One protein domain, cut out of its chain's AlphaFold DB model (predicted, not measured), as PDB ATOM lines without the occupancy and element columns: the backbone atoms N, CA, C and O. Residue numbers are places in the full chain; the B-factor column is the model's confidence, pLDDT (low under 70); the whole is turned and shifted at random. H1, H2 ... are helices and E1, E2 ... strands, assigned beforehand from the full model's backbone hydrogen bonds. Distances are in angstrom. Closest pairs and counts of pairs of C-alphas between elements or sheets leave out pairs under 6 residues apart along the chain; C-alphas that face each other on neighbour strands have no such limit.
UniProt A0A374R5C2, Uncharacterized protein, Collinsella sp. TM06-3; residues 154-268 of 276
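What this domain is: This is residues 154 to 268 of the 276 residues of an uncharacterized protein of Collinsella sp. TM06-3 (UniProt A0A374R5C2). A helix, H4, forms the core, with H1, H2 and H3 packed round it, H1 and H2 crossing it; a small sheet of two parallel strands, E1 and E2, lies between H4 and the short helix H5. H6 sits at the far end, and residues 206 to 211 stick out. The 115 printed residues run H1 H2 H3 H4 E1 H5 E2 H6, mostly helix. The whole is compact and rounded, with a radius of gyration of the C-alphas of 13.9 A and spans of 36 by 35 by 29 A.

Where its parts are: H1, residues 154 to 163, begins at C-alpha 154 (-24.530, 9.204, 218.503). H2 is residues 170 to 180, 15.5 A long, H3 187 to 198, 16.6 A, and H4 212 to 225, 20.1 A. E1 is residues 229 to 233, H5 238 to 244, E2 253 to 257, and H6 260 to 267, ending at C-alpha 267 (-62.469, 10.488, 230.799).

How they stand to each other: The hub H4 touches H1 about perpendicular, at 90 degrees, C-alphas 160 and 224 closest at 5.8 A. It touches H2 at 89 degrees, C-alphas 176 and 217 closest at 6.0 A. It touches H3 at a steep tilt of 52 degrees, C-alphas 189 and 215 closest at 6.8 A. E1 and E2 are parallel, with N 231 and O 254 within hydrogen-bond range at 2.8 A. E1, H5 and E2 make a strand-helix-strand unit, a helix between parallel neighbour strands, with a right-handed crossover. Every O i to N i+4 pair is within range in H1 to H5, and 2 of 4 in H6.

The domain as a whole: The C-alphas of Ala 154 and Val 268 are farthest apart, 42.0 A. The printed part has no cut; the link H3 to H4 is long. Mean pLDDT of the printed part is 73.2; residues 154 to 171, 173 to 174, 234 to 251 and 261 to 268 are under 70.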
ATOM      1  N   ALA A 154     -23.736   8.269 219.309       58.12
ATOM      2  CA  ALA A 154     -24.530   9.204 218.503       58.12
ATOM      3  C   ALA A 154     -25.422   8.502 217.456       58.12
ATOM      4  O   ALA A 154     -26.519   8.968 217.155       58.12
ATOM      5  N   ASN A 155     -24.988   7.341 216.958       63.16
ATOM      6  CA  ASN A 155     -25.688   6.595 215.914       63.16
ATOM      7  C   ASN A 155     -27.041   6.025 216.374       63.16
ATOM      8  O   ASN A 155     -27.956   5.933 215.565       63.16
ATOM      9  N   VAL A 156     -27.200   5.654 217.650       64.19
ATOM     10  CA  VAL A 156     -28.457   5.051 218.142       64.19
ATOM     11  C   VAL A 156     -29.557   6.101 218.249       64.19
ATOM     12  O   VAL A 156     -30.676   5.884 217.787       64.19
ATOM     13  N   LEU A 157     -29.223   7.276 218.780       66.12
ATOM     14  CA  LEU A 157     -30.139   8.414 218.808       66.12
ATOM     15  C   LEU A 157     -30.451   8.944 217.419       66.12
ATOM     16  O   LEU A 157     -31.607   9.234 217.148       66.12
ATOM     17  N   GLN A 158     -29.463   9.025 216.525       64.62
ATOM     18  CA  GLN A 158     -29.724   9.396 215.135       64.62
ATOM     19  C   GLN A 158     -30.631   8.383 214.434       64.62
ATOM     20  O   GLN A 158     -31.502   8.784 213.672       64.62
ATOM     21  N   ASN A 159     -30.478   7.083 214.699       65.19
ATOM     22  CA  ASN A 159     -31.386   6.068 214.165       65.19
ATOM     23  C   ASN A 159     -32.808   6.252 214.697       65.19
ATOM     24  O   ASN A 159     -33.749   6.217 213.905       65.19
ATOM     25  N   LEU A 160     -32.965   6.510 216.001       66.94
ATOM     26  CA  LEU A 160     -34.263   6.852 216.580       66.94
ATOM     27  C   LEU A 160     -34.828   8.127 215.928       66.94
ATOM     28  O   LEU A 160     -35.974   8.117 215.501       66.94
ATOM     29  N   TYR A 161     -34.024   9.178 215.770       66.69
ATOM     30  CA  TYR A 161     -34.423  10.452 215.164       66.69
ATOM     31  C   TYR A 161     -34.867  10.301 213.702       66.69
ATOM     32  O   TYR A 161     -35.893  10.834 213.302       66.69
ATOM     33  N   ASN A 162     -34.112   9.543 212.903       59.34
ATOM     34  CA  ASN A 162     -34.314   9.444 211.456       59.34
ATOM     35  C   ASN A 162     -35.392   8.433 211.046       59.34
ATOM     36  O   ASN A 162     -35.906   8.522 209.932       59.34
ATOM     37  N   ARG A 163     -35.681   7.426 211.881       57.84
ATOM     38  CA  ARG A 163     -36.598   6.326 211.525       57.84
ATOM     39  C   ARG A 163     -37.943   6.383 212.233       57.84
ATOM     40  O   ARG A 163     -38.847   5.666 211.817       57.84
ATOM     41  N   SER A 164     -38.076   7.185 213.280       58.56
ATOM     42  CA  SER A 164     -39.273   7.192 214.120       58.56
ATOM     43  C   SER A 164     -40.228   8.307 213.724       58.56
ATOM     44  O   SER A 164     -39.809   9.378 213.285       58.56
ATOM     45  N   PHE A 165     -41.521   8.060 213.907       59.53
ATOM     46  CA  PHE A 165     -42.558   9.069 213.724       59.53
ATOM     47  C   PHE A 165     -43.009   9.553 215.101       59.53
ATOM     48  O   PHE A 165     -43.545   8.783 215.901       59.53
ATOM     49  N   PHE A 166     -42.735  10.823 215.379       57.78
ATOM     50  CA  PHE A 166     -43.039  11.488 216.639       57.78
ATOM     51  C   PHE A 166     -44.025  12.618 216.360       57.78
ATOM     52  O   PHE A 166     -43.644  13.632 215.779       57.78
ATOM     53  N   VAL A 167     -45.286  12.469 216.764       52.12
ATOM     54  CA  VAL A 167     -46.263  13.557 216.630       52.12
ATOM     55  C   VAL A 167     -46.218  14.430 217.883       52.12
ATOM     56  O   VAL A 167     -46.689  14.036 218.944       52.12
ATOM     57  N   GLY A 168     -45.570  15.596 217.791       49.31
ATOM     58  CA  GLY A 168     -45.460  16.547 218.908       49.31
ATOM     59  C   GLY A 168     -44.464  16.156 220.014       49.31
ATOM     60  O   GLY A 168     -44.610  16.606 221.149       49.31
ATOM     61  N   CYS A 169     -43.458  15.318 219.722       58.38
ATOM     62  CA  CYS A 169     -42.635  14.657 220.752       58.38
ATOM     63  C   CYS A 169     -41.156  15.081 220.823       58.38
ATOM     64  O   CYS A 169     -40.341  14.314 221.340       58.38
ATOM     65  N   ASP A 170     -40.786  16.291 220.389       59.81
ATOM     66  CA  ASP A 170     -39.408  16.806 220.550       59.81
ATOM     67  C   ASP A 170     -38.938  16.734 222.015       59.81
ATOM     68  O   ASP A 170     -37.796  16.381 222.312       59.81
ATOM     69  N   LEU A 171     -39.864  16.964 222.953       64.69
ATOM     70  CA  LEU A 171     -39.658  16.795 224.394       64.69
ATOM     71  C   LEU A 171     -39.373  15.341 224.802       64.69
ATOM     72  O   LEU A 171     -38.575  15.110 225.706       64.69
ATOM     73  N   TYR A 172     -39.996  14.347 224.163       70.44
ATOM     74  CA  TYR A 172     -39.754  12.933 224.471       70.44
ATOM     75  C   TYR A 172     -38.334  12.520 224.074       70.44
ATOM     76  O   TYR A 172     -37.631  11.897 224.868       70.44
ATOM     77  N   LEU A 173     -37.888  12.937 222.886       69.62
ATOM     78  CA  LEU A 173     -36.523  12.712 222.413       69.62
ATOM     79  C   LEU A 173     -35.476  13.466 223.241       69.62
ATOM     80  O   LEU A 173     -34.454  12.883 223.598       69.62
ATOM     81  N   ALA A 174     -35.738  14.726 223.597       68.94
ATOM     82  CA  ALA A 174     -34.854  15.499 224.469       68.94
ATOM     83  C   ALA A 174     -34.697  14.837 225.850       68.94
ATOM     84  O   ALA A 174     -33.583  14.676 226.344       68.94
ATOM     85  N   ASN A 175     -35.804  14.356 226.429       77.00
ATOM     86  CA  ASN A 175     -35.787  13.616 227.691       77.00
ATOM     87  C   ASN A 175     -34.999  12.304 227.588       77.00
ATOM     88  O   ASN A 175     -34.328  11.910 228.540       77.00
ATOM     89  N   ILE A 176     -35.084  11.612 226.449       78.81
ATOM     90  CA  ILE A 176     -34.296  10.407 226.194       78.81
ATOM     91  C   ILE A 176     -32.795  10.733 226.202       78.81
ATOM     92  O   ILE A 176     -32.026  10.023 226.853       78.81
ATOM     93  N   ASP A 177     -32.378  11.786 225.495       76.25
ATOM     94  CA  ASP A 177     -30.966  12.163 225.379       76.25
ATOM     95  C   ASP A 177     -30.352  12.542 226.735       76.25
ATOM     96  O   ASP A 177     -29.252  12.093 227.064       76.25
ATOM     97  N   GLU A 178     -31.102  13.273 227.563       78.81
ATOM     98  CA  GLU A 178     -30.700  13.625 228.927       78.81
ATOM     99  C   GLU A 178     -30.588  12.377 229.823       78.81
ATOM    100  O   GLU A 178     -29.572  12.150 230.490       78.81
ATOM    101  N   ARG A 179     -31.613  11.515 229.808       77.94
ATOM    102  CA  ARG A 179     -31.737  10.394 230.755       77.94
ATOM    103  C   ARG A 179     -30.882   9.184 230.410       77.94
ATOM    104  O   ARG A 179     -30.516   8.453 231.329       77.94
ATOM    105  N   LYS A 180     -30.536   8.952 229.136       75.69
ATOM    106  CA  LYS A 180     -29.766   7.757 228.722       75.69
ATOM    107  C   LYS A 180     -28.441   7.620 229.485       75.69
ATOM    108  O   LYS A 180     -28.011   6.511 229.774       75.69
ATOM    109  N   SER A 181     -27.806   8.749 229.813       70.69
ATOM    110  CA  SER A 181     -26.523   8.794 230.522       70.69
ATOM    111  C   SER A 181     -26.658   8.426 232.004       70.69
ATOM    112  O   SER A 181     -25.733   7.880 232.600       70.69
ATOM    113  N   LEU A 182     -27.836   8.676 232.582       74.00
ATOM    114  CA  LEU A 182     -28.160   8.428 233.986       74.00
ATOM    115  C   LEU A 182     -28.785   7.047 234.212       74.00
ATOM    116  O   LEU A 182     -28.904   6.595 235.350       74.00
ATOM    117  N   PHE A 183     -29.225   6.379 233.145       77.62
ATOM    118  CA  PHE A 183     -29.954   5.128 233.257       77.62
ATOM    119  C   PHE A 183     -29.044   3.963 233.647       77.62
ATOM    120  O   PHE A 183     -28.144   3.590 232.902       77.62
ATOM    121  N   VAL A 184     -29.336   3.335 234.783       72.81
ATOM    122  CA  VAL A 184     -28.714   2.073 235.195       72.81
ATOM    123  C   VAL A 184     -29.581   0.918 234.711       72.81
ATOM    124  O   VAL A 184     -30.775   0.856 235.009       72.81
ATOM    125  N   GLN A 185     -28.979  -0.013 233.975       75.06
ATOM    126  CA  GLN A 185     -29.675  -1.199 233.498       75.06
ATOM    127  C   GLN A 185     -30.095  -2.079 234.681       75.06
ATOM    128  O   GLN A 185     -29.270  -2.523 235.477       75.06
ATOM    129  N   THR A 186     -31.397  -2.337 234.803       82.69
ATOM    130  CA  THR A 186     -31.964  -3.135 235.899       82.69
ATOM    131  C   THR A 186     -32.427  -4.508 235.418       82.69
ATOM    132  O   THR A 186     -32.726  -4.712 234.240       82.69
ATOM    133  N   ALA A 187     -32.590  -5.453 236.348       82.69
ATOM    134  CA  ALA A 187     -33.215  -6.744 236.049       82.69
ATOM    135  C   ALA A 187     -34.633  -6.586 235.459       82.69
ATOM    136  O   ALA A 187     -35.051  -7.384 234.620       82.69
ATOM    137  N   LEU A 188     -35.358  -5.534 235.861       86.50
ATOM    138  CA  LEU A 188     -36.671  -5.201 235.313       86.50
ATOM    139  C   LEU A 188     -36.589  -4.805 233.835       86.50
ATOM    140  O   LEU A 188     -37.408  -5.266 233.044       86.50
ATOM    141  N   PHE A 189     -35.590  -4.004 233.455       87.69
ATOM    142  CA  PHE A 189     -35.347  -3.644 232.059       87.69
ATOM    143  C   PHE A 189     -35.082  -4.882 231.198       87.69
ATOM    144  O   PHE A 189     -35.758  -5.081 230.193       87.69
ATOM    145  N   ASN A 190     -34.194  -5.773 231.647       83.75
ATOM    146  CA  ASN A 190     -33.891  -7.018 230.930       83.75
ATOM    147  C   ASN A 190     -35.134  -7.893 230.761       83.75
ATOM    148  O   ASN A 190     -35.390  -8.440 229.691       83.75
ATOM    149  N   ARG A 191     -35.950  -7.991 231.815       87.88
ATOM    150  CA  ARG A 191     -37.220  -8.712 231.757       87.88
ATOM    151  C   ARG A 191     -38.181  -8.090 230.743       87.88
ATOM    152  O   ARG A 191     -38.818  -8.829 230.004       87.88
ATOM    153  N   ALA A 192     -38.290  -6.764 230.706       89.69
ATOM    154  CA  ALA A 192     -39.153  -6.060 229.764       89.69
ATOM    155  C   ALA A 192     -38.717  -6.271 228.304       89.69
ATOM    156  O   ALA A 192     -39.568  -6.545 227.461       89.69
ATOM    157  N   VAL A 193     -37.408  -6.235 228.026       86.81
ATOM    158  CA  VAL A 193     -36.842  -6.574 226.709       86.81
ATOM    159  C   VAL A 193     -37.221  -8.000 226.309       86.81
ATOM    160  O   VAL A 193     -37.810  -8.191 225.251       86.81
ATOM    161  N   ASN A 194     -36.992  -8.987 227.181       86.19
ATOM    162  CA  ASN A 194     -37.330 -10.387 226.893       86.19
ATOM    163  C   ASN A 194     -38.834 -10.594 226.641       86.19
ATOM    164  O   ASN A 194     -39.219 -11.407 225.800       86.19
ATOM    165  N   ILE A 195     -39.695  -9.868 227.371       88.88
ATOM    166  CA  ILE A 195     -41.145  -9.908 227.153       88.88
ATOM    167  C   ILE A 195     -41.488  -9.355 225.770       88.88
ATOM    168  O   ILE A 195     -42.252 -10.017 225.079       88.88
ATOM    169  N   LEU A 196     -40.919  -8.217 225.360       88.19
ATOM    170  CA  LEU A 196     -41.144  -7.621 224.034       88.19
ATOM    171  C   LEU A 196     -40.595  -8.481 222.885       88.19
ATOM    172  O   LEU A 196     -41.197  -8.522 221.820       88.19
ATOM    173  N   GLU A 197     -39.483  -9.190 223.093       83.06
ATOM    174  CA  GLU A 197     -38.949 -10.130 222.097       83.06
ATOM    175  C   GLU A 197     -39.853 -11.368 221.932       83.06
ATOM    176  O   GLU A 197     -39.935 -11.935 220.844       83.06
ATOM    177  N   SER A 198     -40.541 -11.790 223.001       85.94
ATOM    178  CA  SER A 198     -41.352 -13.020 223.013       85.94
ATOM    179  C   SER A 198     -42.857 -12.782 222.850       85.94
ATOM    180  O   SER A 198     -43.602 -13.729 222.606       85.94
ATOM    181  N   ASN A 199     -43.332 -11.549 223.037       86.75
ATOM    182  CA  ASN A 199     -44.749 -11.194 223.064       86.75
ATOM    183  C   ASN A 199     -44.982  -9.867 222.334       86.75
ATOM    184  O   ASN A 199     -44.180  -8.947 222.459       86.75
ATOM    185  N   PRO A 200     -46.136  -9.703 221.667       84.00
ATOM    186  CA  PRO A 200     -46.455  -8.480 220.932       84.00
ATOM    187  C   PRO A 200     -46.847  -7.295 221.833       84.00
ATOM    188  O   PRO A 200     -47.106  -6.208 221.328       84.00
ATOM    189  N   CYS A 201     -46.961  -7.486 223.153       87.12
ATOM    190  CA  CYS A 201     -47.461  -6.463 224.070       87.12
ATOM    191  C   CYS A 201     -46.757  -6.517 225.430       87.12
ATOM    192  O   CYS A 201     -46.551  -7.590 226.000       87.12
ATOM    193  N   LEU A 202     -46.443  -5.337 225.966       90.06
ATOM    194  CA  LEU A 202     -45.907  -5.133 227.306       90.06
ATOM    195  C   LEU A 202     -46.714  -4.031 228.002       90.06
ATOM    196  O   LEU A 202     -46.791  -2.909 227.506       90.06
ATOM    197  N   ILE A 203     -47.259  -4.339 229.179       88.25
ATOM    198  CA  ILE A 203     -47.910  -3.357 230.051       88.25
ATOM    199  C   ILE A 203     -47.017  -3.138 231.272       88.25
ATOM    200  O   ILE A 203     -46.685  -4.086 231.984       88.25
ATOM    201  N   ILE A 204     -46.628  -1.885 231.516       86.69
ATOM    202  CA  ILE A 204     -45.811  -1.489 232.669       86.69
ATOM    203  C   ILE A 204     -46.707  -0.759 233.670       86.69
ATOM    204  O   ILE A 204     -47.170   0.351 233.414       86.69
ATOM    205  N   THR A 205     -46.927  -1.369 234.833       85.81
ATOM    206  CA  THR A 205     -47.735  -0.806 235.926       85.81
ATOM    207  C   THR A 205     -46.878  -0.502 237.150       85.81
ATOM    208  O   THR A 205     -45.914  -1.212 237.425       85.81
ATOM    209  N   GLY A 206     -47.250   0.518 237.922       83.38
ATOM    210  CA  GLY A 206     -46.576   0.884 239.169       83.38
ATOM    211  C   GLY A 206     -46.945   2.292 239.622       83.38
ATOM    212  O   GLY A 206     -47.492   3.073 238.838       83.38
ATOM    213  N   ASP A 207     -46.609   2.637 240.859       81.94
ATOM    214  CA  ASP A 207     -46.972   3.926 241.457       81.94
ATOM    215  C   ASP A 207     -46.336   5.121 240.720       81.94
ATOM    216  O   ASP A 207     -45.329   4.961 240.013       81.94
ATOM    217  N   PRO A 208     -46.903   6.334 240.815       80.00
ATOM    218  CA  PRO A 208     -46.265   7.546 240.303       80.00
ATOM    219  C   PRO A 208     -44.827   7.699 240.825       80.00
ATOM    220  O   PRO A 208     -44.532   7.380 241.970       80.00
ATOM    221  N   GLY A 209     -43.906   8.156 239.972       79.00
ATOM    222  CA  GLY A 209     -42.495   8.338 240.348       79.00
ATOM    223  C   GLY A 209     -41.622   7.071 240.333       79.00
ATOM    224  O   GLY A 209     -40.410   7.185 240.465       79.00
ATOM    225  N   THR A 210     -42.174   5.880 240.071       83.56
ATOM    226  CA  THR A 210     -41.403   4.611 239.965       83.56
ATOM    227  C   THR A 210     -40.524   4.479 238.713       83.56
ATOM    228  O   THR A 210     -39.904   3.442 238.495       83.56
ATOM    229  N   GLY A 211     -40.461   5.511 237.865       82.38
ATOM    230  CA  GLY A 211     -39.599   5.514 236.679       82.38
ATOM    231  C   GLY A 211     -40.161   4.785 235.451       82.38
ATOM    232  O   GLY A 211     -39.397   4.478 234.542       82.38
ATOM    233  N   LYS A 212     -41.478   4.533 235.379       87.94
ATOM    234  CA  LYS A 212     -42.135   3.876 234.225       87.94
ATOM    235  C   LYS A 212     -41.825   4.555 232.884       87.94
ATOM    236  O   LYS A 212     -41.402   3.877 231.958       87.94
ATOM    237  N   THR A 213     -41.953   5.882 232.817       84.38
ATOM    238  CA  THR A 213     -41.614   6.673 231.621       84.38
ATOM    239  C   THR A 213     -40.137   6.547 231.247       84.38
ATOM    240  O   THR A 213     -39.792   6.438 230.077       84.38
ATOM    241  N   THR A 214     -39.232   6.522 232.231       85.31
ATOM    242  CA  THR A 214     -37.805   6.288 231.964       85.31
ATOM    243  C   THR A 214     -37.588   4.884 231.401       85.31
ATOM    244  O   THR A 214     -36.831   4.711 230.453       85.31
ATOM    245  N   LEU A 215     -38.282   3.880 231.939       87.44
ATOM    246  CA  LEU A 215     -38.205   2.508 231.447       87.44
ATOM    247  C   LEU A 215     -38.692   2.398 229.992       87.44
ATOM    248  O   LEU A 215     -37.986   1.818 229.171       87.44
ATOM    249  N   THR A 216     -39.842   2.984 229.643       87.88
ATOM    250  CA  THR A 216     -40.361   2.977 228.261       87.88
ATOM    251  C   THR A 216     -39.436   3.710 227.292       87.88
ATOM    252  O   THR A 216     -39.180   3.204 226.202       87.88
ATOM    253  N   GLN A 217     -38.861   4.843 227.701       86.12
ATOM    254  CA  GLN A 217     -37.852   5.587 226.937       86.12
ATOM    255  C   GLN A 217     -36.612   4.748 226.610       86.12
ATOM    256  O   GLN A 217     -36.137   4.740 225.473       86.12
ATOM    257  N   MET A 218     -36.090   4.011 227.590       86.44
ATOM    258  CA  MET A 218     -34.922   3.157 227.370       86.44
ATOM    259  C   MET A 218     -35.261   1.932 226.518       86.44
ATOM    260  O   MET A 218     -34.441   1.514 225.702       86.44
ATOM    261  N   LEU A 219     -36.471   1.376 226.652       87.62
ATOM    262  CA  LEU A 219     -36.948   0.288 225.791       87.62
ATOM    263  C   LEU A 219     -37.106   0.749 224.338       87.62
ATOM    264  O   LEU A 219     -36.708   0.027 223.429       87.62
ATOM    265  N   ALA A 220     -37.615   1.961 224.113       86.31
ATOM    266  CA  ALA A 220     -37.690   2.559 222.785       86.31
ATOM    267  C   ALA A 220     -36.305   2.648 222.127       86.31
ATOM    268  O   ALA A 220     -36.124   2.207 220.991       86.31
ATOM    269  N   LEU A 221     -35.301   3.145 222.856       82.81
ATOM    270  CA  LEU A 221     -33.928   3.170 222.352       82.81
ATOM    271  C   LEU A 221     -33.371   1.763 222.083       82.81
ATOM    272  O   LEU A 221     -32.731   1.556 221.052       82.81
ATOM    273  N   GLN A 222     -33.625   0.798 222.975       82.38
ATOM    274  CA  GLN A 222     -33.189  -0.590 222.801       82.38
ATOM    275  C   GLN A 222     -33.738  -1.201 221.513       82.38
ATOM    276  O   GLN A 222     -32.987  -1.781 220.730       82.38
ATOM    277  N   MET A 223     -35.043  -1.066 221.293       83.69
ATOM    278  CA  MET A 223     -35.708  -1.644 220.129       83.69
ATOM    279  C   MET A 223     -35.280  -0.931 218.847       83.69
ATOM    280  O   MET A 223     -35.003  -1.592 217.849       83.69
ATOM    281  N   SER A 224     -35.108   0.394 218.883       80.38
ATOM    282  CA  SER A 224     -34.537   1.156 217.764       80.38
ATOM    283  C   SER A 224     -33.156   0.634 217.356       80.38
ATOM    284  O   SER A 224     -32.885   0.411 216.174       80.38
ATOM    285  N   ALA A 225     -32.288   0.344 218.329       76.31
ATOM    286  CA  ALA A 225     -30.981  -0.248 218.057       76.31
ATOM    287  C   ALA A 225     -31.053  -1.691 217.541       76.31
ATOM    288  O   ALA A 225     -30.204  -2.086 216.744       76.31
ATOM    289  N   ALA A 226     -32.080  -2.446 217.934       76.88
ATOM    290  CA  ALA A 226     -32.401  -3.755 217.367       76.88
ATOM    291  C   ALA A 226     -33.033  -3.673 215.959       76.88
ATOM    292  O   ALA A 226     -33.354  -4.699 215.366       76.88
ATOM    293  N   GLY A 227     -33.192  -2.466 215.403       75.50
ATOM    294  CA  GLY A 227     -33.697  -2.234 214.050       75.50
ATOM    295  C   GLY A 227     -35.198  -1.968 213.968       75.50
ATOM    296  O   GLY A 227     -35.710  -1.830 212.857       75.50
ATOM    297  N   TYR A 228     -35.891  -1.862 215.106       80.75
ATOM    298  CA  TYR A 228     -37.313  -1.541 215.128       80.75
ATOM    299  C   TYR A 228     -37.549  -0.082 214.754       80.75
ATOM    300  O   TYR A 228     -36.810   0.824 215.146       80.75
ATOM    301  N   ARG A 229     -38.646   0.159 214.044       79.62
ATOM    302  CA  ARG A 229     -39.206   1.493 213.887       79.62
ATOM    303  C   ARG A 229     -40.007   1.842 215.137       79.62
ATOM    304  O   ARG A 229     -40.963   1.145 215.461       79.62
ATOM    305  N   VAL A 230     -39.628   2.904 215.840       81.50
ATOM    306  CA  VAL A 230     -40.349   3.338 217.041       81.50
ATOM    307  C   VAL A 230     -41.408   4.368 216.659       81.50
ATOM    308  O   VAL A 230     -41.136   5.333 215.949       81.50
ATOM    309  N   LEU A 231     -42.625   4.156 217.138       79.69
ATOM    310  CA  LEU A 231     -43.751   5.071 217.022       79.69
ATOM    311  C   LEU A 231     -44.162   5.444 218.444       79.69
ATOM    312  O   LEU A 231     -44.415   4.561 219.262       79.69
ATOM    313  N   TYR A 232     -44.205   6.731 218.762       79.25
ATOM    314  CA  TYR A 232     -44.559   7.191 220.104       79.25
ATOM    315  C   TYR A 232     -45.720   8.180 220.042       79.25
ATOM    316  O   TYR A 232     -45.763   9.041 219.164       79.25
ATOM    317  N   SER A 233     -46.635   8.072 221.006       73.62
ATOM    318  CA  SER A 233     -47.715   9.035 221.209       73.62
ATOM    319  C   SER A 233     -47.958   9.267 222.697       73.62
ATOM    320  O   SER A 233     -48.146   8.323 223.469       73.62
ATOM    321  N   SER A 234     -47.962  10.543 223.088       64.81
ATOM    322  CA  SER A 234     -48.371  11.016 224.410       64.81
ATOM    323  C   SER A 234     -49.837  11.445 224.376       64.81
ATOM    324  O   SER A 234     -50.118  12.637 224.375       64.81
ATOM    325  N   CYS A 235     -50.749  10.475 224.335       60.03
ATOM    326  CA  CYS A 235     -52.204  10.671 224.395       60.03
ATOM    327  C   CYS A 235     -52.828  11.523 223.253       60.03
ATOM    328  O   CYS A 235     -52.215  12.404 222.665       60.03
ATOM    329  N   TYR A 236     -54.096  11.239 222.943       53.62
ATOM    330  CA  TYR A 236     -54.996  11.934 221.994       53.62
ATOM    331  C   TYR A 236     -54.830  11.725 220.478       53.62
ATOM    332  O   TYR A 236     -55.810  11.916 219.766       53.62
ATOM    333  N   GLU A 237     -53.695  11.245 219.962       59.03
ATOM    334  CA  GLU A 237     -53.514  11.061 218.503       59.03
ATOM    335  C   GLU A 237     -53.145   9.623 218.111       59.03
ATOM    336  O   GLU A 237     -52.181   9.362 217.386       59.03
ATOM    337  N   LEU A 238     -53.954   8.656 218.559       63.97
ATOM    338  CA  LEU A 238     -53.856   7.269 218.081       63.97
ATOM    339  C   LEU A 238     -54.032   7.180 216.558       63.97
ATOM    340  O   LEU A 238     -53.381   6.359 215.921       63.97
ATOM    341  N   GLU A 239     -54.862   8.042 215.966       61.22
ATOM    342  CA  GLU A 239     -55.072   8.094 214.513       61.22
ATOM    343  C   GLU A 239     -53.779   8.430 213.754       61.22
ATOM    344  O   GLU A 239     -53.509   7.838 212.708       61.22
ATOM    345  N   GLY A 240     -52.930   9.307 214.304       62.72
ATOM    346  CA  GLY A 240     -51.617   9.632 213.740       62.72
ATOM    347  C   GLY A 240     -50.643   8.452 213.792       62.72
ATOM    348  O   GLY A 240     -49.915   8.202 212.836       62.72
ATOM    349  N   VAL A 241     -50.670   7.668 214.874       64.75
ATOM    350  CA  VAL A 241     -49.839   6.457 215.011       64.75
ATOM    351  C   VAL A 241     -50.322   5.337 214.092       64.75
ATOM    352  O   VAL A 241     -49.510   4.699 213.428       64.75
ATOM    353  N   ILE A 242     -51.636   5.107 214.032       64.06
ATOM    354  CA  ILE A 242     -52.252   4.062 213.202       64.06
ATOM    355  C   ILE A 242     -52.062   4.374 211.713       64.06
ATOM    356  O   ILE A 242     -51.775   3.468 210.940       64.06
ATOM    357  N   SER A 243     -52.178   5.644 211.311       61.16
ATOM    358  CA  SER A 243     -51.935   6.066 209.923       61.16
ATOM    359  C   SER A 243     -50.453   6.053 209.536       61.16
ATOM    360  O   SER A 243     -50.131   5.823 208.371       61.16
ATOM    361  N   ALA A 244     -49.547   6.273 210.493       61.59
ATOM    362  CA  ALA A 244     -48.110   6.177 210.271       61.59
ATOM    363  C   ALA A 244     -47.593   4.730 210.277       61.59
ATOM    364  O   ALA A 244     -46.580   4.457 209.624       61.59
ATOM    365  N   SER A 245     -48.254   3.813 210.995       61.84
ATOM    366  CA  SER A 245     -47.954   2.377 210.967       61.84
ATOM    367  C   SER A 245     -48.196   1.845 209.555       61.84
ATOM    368  O   SER A 245     -49.260   2.039 208.971       61.84
ATOM    369  N   SER A 246     -47.164   1.249 208.955       57.88
ATOM    370  CA  SER A 246     -47.214   0.804 207.566       57.88
ATOM    371  C   SER A 246     -47.423  -0.709 207.549       57.88
ATOM    372  O   SER A 246     -46.515  -1.434 207.960       57.88
ATOM    373  N   PRO A 247     -48.562  -1.209 207.035       53.94
ATOM    374  CA  PRO A 247     -48.803  -2.648 206.913       53.94
ATOM    375  C   PRO A 247     -47.807  -3.356 205.978       53.94
ATOM    376  O   PRO A 247     -47.665  -4.572 206.049       53.94
ATOM    377  N   ASP A 248     -47.132  -2.595 205.107       50.97
ATOM    378  CA  ASP A 248     -46.284  -3.086 204.013       50.97
ATOM    379  C   ASP A 248     -44.782  -3.066 204.327       50.97
ATOM    380  O   ASP A 248     -43.956  -3.437 203.486       50.97
ATOM    381  N   SER A 249     -44.381  -2.623 205.521       56.91
ATOM    382  CA  SER A 249     -42.964  -2.595 205.869       56.91
ATOM    383  C   SER A 249     -42.533  -3.941 206.459       56.91
ATOM    384  O   SER A 249     -43.033  -4.376 207.489       56.91
ATOM    385  N   ASN A 250     -41.539  -4.589 205.845       62.78
ATOM    386  CA  ASN A 250     -40.838  -5.756 206.412       62.78
ATOM    387  C   ASN A 250     -40.024  -5.404 207.684       62.78
ATOM    388  O   ASN A 250     -39.182  -6.188 208.123       62.78
ATOM    389  N   LEU A 251     -40.203  -4.196 208.229       69.06
ATOM    390  CA  LEU A 251     -39.478  -3.670 209.374       69.06
ATOM    391  C   LEU A 251     -40.341  -3.836 210.628       69.06
ATOM    392  O   LEU A 251     -41.499  -3.422 210.627       69.06
ATOM    393  N   PRO A 252     -39.798  -4.410 211.710       81.12
ATOM    394  CA  PRO A 252     -40.552  -4.565 212.941       81.12
ATOM    395  C   PRO A 252     -40.822  -3.194 213.581       81.12
ATOM    396  O   PRO A 252     -39.973  -2.301 213.545       81.12
ATOM    397  N   GLU A 253     -42.004  -3.015 214.171       84.56
ATOM    398  CA  GLU A 253     -42.439  -1.741 214.761       84.56
ATOM    399  C   GLU A 253     -42.652  -1.873 216.269       84.56
ATOM    400  O   GLU A 253     -43.184  -2.874 216.747       84.56
ATOM    401  N   LEU A 254     -42.250  -0.849 217.024       85.94
ATOM    402  CA  LEU A 254     -42.579  -0.695 218.438       85.94
ATOM    403  C   LEU A 254     -43.478   0.527 218.605       85.94
ATOM    404  O   LEU A 254     -43.035   1.653 218.376       85.94
ATOM    405  N   ILE A 255     -44.702   0.311 219.080       85.94
ATOM    406  CA  ILE A 255     -45.620   1.388 219.454       85.94
ATOM    407  C   ILE A 255     -45.521   1.622 220.963       85.94
ATOM    408  O   ILE A 255     -45.753   0.712 221.759       85.94
ATOM    409  N   VAL A 256     -45.186   2.850 221.359       86.06
ATOM    410  CA  VAL A 256     -45.075   3.270 222.758       86.06
ATOM    411  C   VAL A 256     -46.212   4.230 223.092       86.06
ATOM    412  O   VAL A 256     -46.297   5.328 222.541       86.06
ATOM    413  N   LEU A 257     -47.065   3.805 224.024       83.12
ATOM    414  CA  LEU A 257     -48.176   4.586 224.568       83.12
ATOM    415  C   LEU A 257     -47.867   4.912 226.035       83.12
ATOM    416  O   LEU A 257     -48.073   4.067 226.909       83.12
ATOM    417  N   ASP A 258     -47.326   6.101 226.306       77.94
ATOM    418  CA  ASP A 258     -46.991   6.519 227.676       77.94
ATOM    419  C   ASP A 258     -48.179   7.224 228.346       77.94
ATOM    420  O   ASP A 258     -48.870   8.018 227.716       77.94
ATOM    421  N   ASP A 259     -48.436   6.887 229.612       72.44
ATOM    422  CA  ASP A 259     -49.546   7.391 230.450       72.44
ATOM    423  C   ASP A 259     -50.978   7.296 229.857       72.44
ATOM    424  O   ASP A 259     -51.929   7.891 230.365       72.44
ATOM    425  N   PHE A 260     -51.167   6.474 228.818       70.12
ATOM    426  CA  PHE A 260     -52.446   6.323 228.110       70.12
ATOM    427  C   PHE A 260     -53.594   5.855 229.017       70.12
ATOM    428  O   PHE A 260     -54.700   6.385 228.968       70.12
ATOM    429  N   LEU A 261     -53.350   4.849 229.863       66.88
ATOM    430  CA  LEU A 261     -54.396   4.287 230.722       66.88
ATOM    431  C   LEU A 261     -54.761   5.230 231.876       66.88
ATOM    432  O   LEU A 261     -55.938   5.371 232.186       66.88
ATOM    433  N   GLY A 262     -53.785   5.892 232.500       61.28
ATOM    434  CA  GLY A 262     -54.037   6.784 233.636       61.28
ATOM    435  C   GLY A 262     -54.898   7.988 233.257       61.28
ATOM    436  O   GLY A 262     -55.792   8.365 234.013       61.28
ATOM    437  N   GLN A 263     -54.672   8.543 232.065       58.75
ATOM    438  CA  GLN A 263     -55.391   9.723 231.588       58.75
ATOM    439  C   GLN A 263     -56.752   9.380 230.971       58.75
ATOM    440  O   GLN A 263     -57.727  10.066 231.256       58.75
ATOM    441  N   ASN A 264     -56.879   8.270 230.234       57.41
ATOM    442  CA  ASN A 264     -58.171   7.884 229.655       57.41
ATOM    443  C   ASN A 264     -59.179   7.385 230.698       57.41
ATOM    444  O   ASN A 264     -60.379   7.542 230.502       57.41
ATOM    445  N   PHE A 265     -58.728   6.812 231.820       51.53
ATOM    446  CA  PHE A 265     -59.629   6.445 232.921       51.53
ATOM    447  C   PHE A 265     -60.256   7.663 233.620       51.53
ATOM    448  O   PHE A 265     -61.293   7.505 234.261       51.53
ATOM    449  N   LEU A 266     -59.674   8.864 233.489       45.12
ATOM    450  CA  LEU A 266     -60.288  10.106 233.977       45.12
ATOM    451  C   LEU A 266     -61.435  10.583 233.068       45.12
ATOM    452  O   LEU A 266     -62.343  11.249 233.560       45.12
ATOM    453  N   ASP A 267     -61.428  10.183 231.792       44.59
ATOM    454  CA  ASP A 267     -62.469  10.488 230.799       44.59
ATOM    455  C   ASP A 267     -63.571   9.415 230.709       44.59
ATOM    456  O   ASP A 267     -64.621   9.649 230.101       44.59
ATOM    457  N   VAL A 268     -63.390   8.242 231.333       44.84
ATOM    458  CA  VAL A 268     -64.478   7.263 231.464       44.84
ATOM    459  C   VAL A 268     -65.478   7.794 232.486       44.84
ATOM    460  O   VAL A 268     -65.317   7.647 233.697       44.84
TER     461      VAL A 268